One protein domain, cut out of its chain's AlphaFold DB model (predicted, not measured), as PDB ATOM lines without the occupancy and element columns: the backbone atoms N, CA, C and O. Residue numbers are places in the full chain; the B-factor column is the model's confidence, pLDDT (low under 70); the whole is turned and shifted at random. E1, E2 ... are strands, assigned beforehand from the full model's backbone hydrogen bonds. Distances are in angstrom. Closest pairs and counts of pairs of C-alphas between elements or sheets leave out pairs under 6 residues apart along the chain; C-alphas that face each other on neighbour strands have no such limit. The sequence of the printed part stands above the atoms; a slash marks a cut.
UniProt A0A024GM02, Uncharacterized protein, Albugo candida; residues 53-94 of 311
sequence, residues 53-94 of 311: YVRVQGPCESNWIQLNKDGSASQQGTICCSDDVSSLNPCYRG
ATOM      1  N   TYR A  53       2.311  42.922 -15.595       87.69
ATOM      2  CA  TYR A  53       1.861  44.124 -14.902       87.69
ATOM      3  C   TYR A  53       2.762  44.441 -13.715       87.69
ATOM      4  O   TYR A  53       3.180  43.562 -12.961       87.69
ATOM      5  N   VAL A  54       3.039  45.728 -13.521       87.50
ATOM      6  CA  VAL A  54       3.950  46.219 -12.484       87.50
ATOM      7  C   VAL A  54       3.226  47.183 -11.573       87.50
ATOM      8  O   VAL A  54       2.600  48.132 -12.037       87.50
ATOM      9  N   ARG A  55       3.348  46.964 -10.264       88.00
ATOM     10  CA  ARG A  55       2.754  47.855  -9.270       88.00
ATOM     11  C   ARG A  55       3.545  49.155  -9.165       88.00
ATOM     12  O   ARG A  55       4.770  49.132  -9.001       88.00
ATOM     13  N   VAL A  56       2.823  50.268  -9.168       88.88
ATOM     14  CA  VAL A  56       3.353  51.618  -8.959       88.88
ATOM     15  C   VAL A  56       2.593  52.342  -7.846       88.88
ATOM     16  O   VAL A  56       1.518  51.919  -7.415       88.88
ATOM     17  N   GLN A  57       3.193  53.404  -7.326       89.38
ATOM     18  CA  GLN A  57       2.554  54.367  -6.442       89.38
ATOM     19  C   GLN A  57       1.698  55.315  -7.282       89.38
ATOM     20  O   GLN A  57       2.052  55.658  -8.409       89.38
ATOM     21  N   GLY A  58       0.563  55.717  -6.730       86.44
ATOM     22  CA  GLY A  58      -0.394  56.576  -7.404       86.44
ATOM     23  C   GLY A  58      -1.570  56.901  -6.486       86.44
ATOM     24  O   GLY A  58      -1.570  56.479  -5.328       86.44
ATOM     25  N   PRO A  59      -2.555  57.651  -6.992       83.69
ATOM     26  CA  PRO A  59      -3.655  58.177  -6.189       83.69
ATOM     27  C   PRO A  59      -4.673  57.108  -5.760       83.69
ATOM     28  O   PRO A  59      -5.433  57.339  -4.826       83.69
ATOM     29  N   CYS A  60      -4.697  55.949  -6.423       84.69
ATOM     30  CA  CYS A  60      -5.672  54.887  -6.162       84.69
ATOM     31  C   CYS A  60      -5.149  53.847  -5.162       84.69
ATOM     32  O   CYS A  60      -3.942  53.763  -4.924       84.69
ATOM     33  N   GLU A  61      -6.038  53.007  -4.619       81.81
ATOM     34  CA  GLU A  61      -5.680  51.953  -3.652       81.81
ATOM     35  C   GLU A  61      -4.624  50.986  -4.223       81.81
ATOM     36  O   GLU A  61      -3.650  50.596  -3.562       81.81
ATOM     37  N   SER A  62      -4.764  50.645  -5.506       83.31
ATOM     38  CA  SER A  62      -3.686  50.023  -6.265       83.31
ATOM     39  C   SER A  62      -3.551  50.622  -7.659       83.31
ATOM     40  O   SER A  62      -4.532  50.956  -8.315       83.31
ATOM     41  N   ASN A  63      -2.304  50.789  -8.095       87.12
ATOM     42  CA  ASN A  63      -1.967  51.378  -9.382       87.12
ATOM     43  C   ASN A  63      -0.995  50.443 -10.100       87.12
ATOM     44  O   ASN A  63      -0.058  49.919  -9.480       87.12
ATOM     45  N   TRP A  64      -1.219  50.231 -11.392       89.06
ATOM     46  CA  TRP A  64      -0.485  49.257 -12.192       89.06
ATOM     47  C   TRP A  64      -0.091  49.818 -13.546       89.06
ATOM     48  O   TRP A  64      -0.780  50.662 -14.099       89.06
ATOM     49  N   ILE A  65       1.002  49.319 -14.106       88.31
ATOM     50  CA  ILE A  65       1.418  49.615 -15.477       88.31
ATOM     51  C   ILE A  65       1.563  48.293 -16.213       88.31
ATOM     52  O   ILE A  65       2.207  47.371 -15.707       88.31
ATOM     53  N   GLN A  66       0.970  48.206 -17.400       87.94
ATOM     54  CA  GLN A  66       1.185  47.088 -18.309       87.94
ATOM     55  C   GLN A  66       2.535  47.247 -19.013       87.94
ATOM     56  O   GLN A  66       2.850  48.320 -19.528       87.94
ATOM     57  N   LEU A  67       3.321  46.179 -19.058       84.38
ATOM     58  CA  LEU A  67       4.538  46.092 -19.850       84.38
ATOM     59  C   LEU A  67       4.248  45.426 -21.198       84.38
ATOM     60  O   LEU A  67       3.472  44.472 -21.296       84.38
ATOM     61  N   ASN A  68       4.911  45.931 -22.228       79.38
ATOM     62  CA  ASN A  68       5.002  45.318 -23.542       79.38
ATOM     63  C   ASN A  68       5.936  44.095 -23.496       79.38
ATOM     64  O   ASN A  68       6.663  43.876 -22.524       79.38
ATOM     65  N   LYS A  69       5.944  43.292 -24.568       72.62
ATOM     66  CA  LYS A  69       6.777  42.076 -24.666       72.62
ATOM     67  C   LYS A  69       8.283  42.351 -24.573       72.62
ATOM     68  O   LYS A  69       9.029  41.474 -24.164       72.62
ATOM     69  N   ASP A  70       8.712  43.550 -24.950       70.38
ATOM     70  CA  ASP A  70      10.096  44.027 -24.858       70.38
ATOM     71  C   ASP A  70      10.448  44.598 -23.466       70.38
ATOM     72  O   ASP A  70      11.552  45.097 -23.255       70.38
ATOM     73  N   GLY A  71       9.512  44.550 -22.510       71.25
ATOM     74  CA  GLY A  71       9.669  45.093 -21.160       71.25
ATOM     75  C   GLY A  71       9.470  46.610 -21.059       71.25
ATOM     76  O   GLY A  71       9.523  47.158 -19.952       71.25
ATOM     77  N   SER A  72       9.208  47.303 -22.173       75.94
ATOM     78  CA  SER A  72       8.865  48.727 -22.157       75.94
ATOM     79  C   SER A  72       7.474  48.942 -21.553       75.94
ATOM     80  O   SER A  72       6.596  48.083 -21.640       75.94
ATOM     81  N   ALA A  73       7.247  50.081 -20.896       79.69
ATOM     82  CA  ALA A  73       5.915  50.397 -20.387       79.69
ATOM     83  C   ALA A  73       4.963  50.737 -21.538       79.69
ATOM     84  O   ALA A  73       5.308  51.522 -22.421       79.69
ATOM     85  N   SER A  74       3.754  50.177 -21.482       80.31
ATOM     86  CA  SER A  74       2.672  50.505 -22.404       80.31
ATOM     87  C   SER A  74       2.385  52.008 -22.391       80.31
ATOM     88  O   SER A  74       2.388  52.655 -21.340       80.31
ATOM     89  N   GLN A  75       2.083  52.559 -23.567       74.06
ATOM     90  CA  GLN A  75       1.668  53.958 -23.724       74.06
ATOM     91  C   GLN A  75       0.285  54.239 -23.116       74.06
ATOM     92  O   GLN A  75      -0.093  55.396 -22.968       74.06
ATOM     93  N   GLN A  76      -0.456  53.198 -22.719       73.00
ATOM     94  CA  GLN A  76      -1.763  53.310 -22.061       73.00
ATOM     95  C   GLN A  76      -1.693  53.939 -20.657       73.00
ATOM     96  O   GLN A  76      -2.730  54.255 -20.079       73.00
ATOM     97  N   GLY A  77      -0.488  54.149 -20.113       78.94
ATOM     98  CA  GLY A  77      -0.284  54.834 -18.839       78.94
ATOM     99  C   GLY A  77      -0.598  53.966 -17.618       78.94
ATOM    100  O   GLY A  77      -0.517  52.736 -17.658       78.94
ATOM    101  N   THR A  78      -0.893  54.622 -16.496       85.00
ATOM    102  CA  THR A  78      -1.158  53.958 -15.213       85.00
ATOM    103  C   THR A  78      -2.623  53.534 -15.108       85.00
ATOM    104  O   THR A  78      -3.528  54.361 -15.170       85.00
ATOM    105  N   ILE A  79      -2.850  52.246 -14.874       86.25
ATOM    106  CA  ILE A  79      -4.145  51.650 -14.553       86.25
ATOM    107  C   ILE A  79      -4.440  51.907 -13.073       86.25
ATOM    108  O   ILE A  79      -3.738  51.405 -12.192       86.25
ATOM    109  N   CYS A  80      -5.484  52.686 -12.808       84.50
ATOM    110  CA  CYS A  80      -6.015  52.939 -11.473       84.50
ATOM    111  C   CYS A  80      -7.054  51.871 -11.102       84.50
ATOM    112  O   CYS A  80      -8.030  51.658 -11.823       84.50
ATOM    113  N   CYS A  81      -6.854  51.218  -9.962       82.44
ATOM    114  CA  CYS A  81      -7.822  50.310  -9.367       82.44
ATOM    115  C   CYS A  81      -8.446  50.989  -8.144       82.44
ATOM    116  O   CYS A  81      -7.776  51.158  -7.120       82.44
ATOM    117  N   SER A  82      -9.709  51.385  -8.280       75.12
ATOM    118  CA  SER A  82     -10.586  51.842  -7.201       75.12
ATOM    119  C   SER A  82     -11.793  50.907  -7.094       75.12
ATOM    120  O   SER A  82     -12.148  50.247  -8.072       75.12
ATOM    121  N   ASP A  83     -12.424  50.857  -5.920       63.47
ATOM    122  CA  ASP A  83     -13.557  49.961  -5.640       63.47
ATOM    123  C   ASP A  83     -14.764  50.168  -6.578       63.47
ATOM    124  O   ASP A  83     -15.506  49.221  -6.855       63.47
ATOM    125  N   ASP A  84     -14.918  51.378  -7.124       59.19
ATOM    126  CA  ASP A  84     -16.061  51.786  -7.952       59.19
ATOM    127  C   ASP A  84     -15.922  51.462  -9.446       59.19
ATOM    128  O   ASP A  84     -16.909  51.492 -10.183       59.19
ATOM    129  N   VAL A  85     -14.715  51.147  -9.928       55.00
ATOM    130  CA  VAL A  85     -14.486  50.924 -11.361       55.00
ATOM    131  C   VAL A  85     -14.377  49.430 -11.632       55.00
ATOM    132  O   VAL A  85     -13.586  48.708 -11.029       55.00
ATOM    133  N   SER A  86     -15.150  48.959 -12.608       52.19
ATOM    134  CA  SER A  86     -15.072  47.629 -13.220       52.19
ATOM    135  C   SER A  86     -13.769  47.418 -14.011       52.19
ATOM    136  O   SER A  86     -13.781  46.821 -15.089       52.19
ATOM    137  N   SER A  87     -12.631  47.921 -13.521       54.28
ATOM    138  CA  SER A  87     -11.342  47.784 -14.186       54.28
ATOM    139  C   SER A  87     -10.949  46.307 -14.212       54.28
ATOM    140  O   SER A  87     -10.560  45.681 -13.222       54.28
ATOM    141  N   LEU A  88     -11.135  45.733 -15.401       60.72
ATOM    142  CA  LEU A  88     -10.844  44.356 -15.758       60.72
ATOM    143  C   LEU A  88      -9.333  44.135 -15.738       60.72
ATOM    144  O   LEU A  88      -8.675  44.213 -16.768       60.72
ATOM    145  N   ASN A  89      -8.830  43.758 -14.561       65.69
ATOM    146  CA  ASN A  89      -7.472  43.275 -14.306       65.69
ATOM    147  C   ASN A  89      -6.359  44.334 -14.505       65.69
ATOM    148  O   ASN A  89      -6.470  45.204 -15.363       65.69
ATOM    149  N   PRO A  90      -5.255  44.300 -13.734       73.50
ATOM    150  CA  PRO A  90      -4.857  43.337 -12.699       73.50
ATOM    151  C   PRO A  90      -5.354  43.723 -11.288       73.50
ATOM    152  O   PRO A  90      -4.737  43.367 -10.284       73.50
ATOM    153  N   CYS A  91      -6.434  44.502 -11.195       76.81
ATOM    154  CA  CYS A  91      -6.997  44.945  -9.923       76.81
ATOM    155  C   CYS A  91      -7.324  43.749  -9.017       76.81
ATOM    156  O   CYS A  91      -7.896  42.765  -9.474       76.81
ATOM    157  N   TYR A  92      -6.954  43.831  -7.733       68.75
ATOM    158  CA  TYR A  92      -6.964  42.710  -6.778       68.75
ATOM    159  C   TYR A  92      -8.348  42.106  -6.473       68.75
ATOM    160  O   TYR A  92      -8.452  41.246  -5.598       68.75
ATOM    161  N   ARG A  93      -9.416  42.498  -7.172       71.25
ATOM    162  CA  ARG A  93     -10.761  41.963  -6.963       71.25
ATOM    163  C   ARG A  93     -10.753  40.445  -7.179       71.25
ATOM    164  O   ARG A  93     -10.522  39.957  -8.278       71.25
ATOM    165  N   GLY A  94     -10.963  39.698  -6.094       71.31
ATOM    166  CA  GLY A  94     -10.854  38.232  -6.053       71.31
ATOM    167  C   GLY A  94      -9.456  37.689  -5.707       71.31
ATOM    168  O   GLY A  94      -9.321  36.512  -5.384       71.31
TER     169      GLY A  94
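This is residues 53 to 94 of the 311 residues of an uncharacterized protein of Albugo candida (UniProt A0A024GM02). A small, strongly twisted sheet of three strands in a meander, each strand the antiparallel neighbour of the one before, is followed by an unnamed tail, residues 82 to 94, that loops out past the end of E3 and folds back. The printed part has 42 residues, no named helix and strands E1, E2, E3, in that order along the chain and across the sheet; it is all strand, with 19 residues in named elements, under half. It is compact, radius of gyration of the C-alphas 10.3 A, yet elongated, spanning 31 by 20 by 14 A.

E1, residues 53 to 56, begins at C-alpha 53 (1.861, 44.124, -14.902) and measures 9.7 A. E2, residues 62 to 67, measures 16.4 A. E3, residues 73 to 81, measures 17.6 A, bends by 83 degrees at residue 76 and ends at C-alpha 81 (-7.822, 50.310, -9.367).

Hairpin E1 and E2 is antiparallel at 136 degrees, with N 54 and O 65 within hydrogen-bond range at 2.9 A. Hairpin E2 and E3 is antiparallel at 159 degrees, with N 79 and O 64 at 2.7 A.

The farthest C-alphas, of Asp 70 and Asp 84, are 32.1 A apart. The printed part has no cut, and both links are tight. Residues 83 to 89 and 92 have pLDDT under 70.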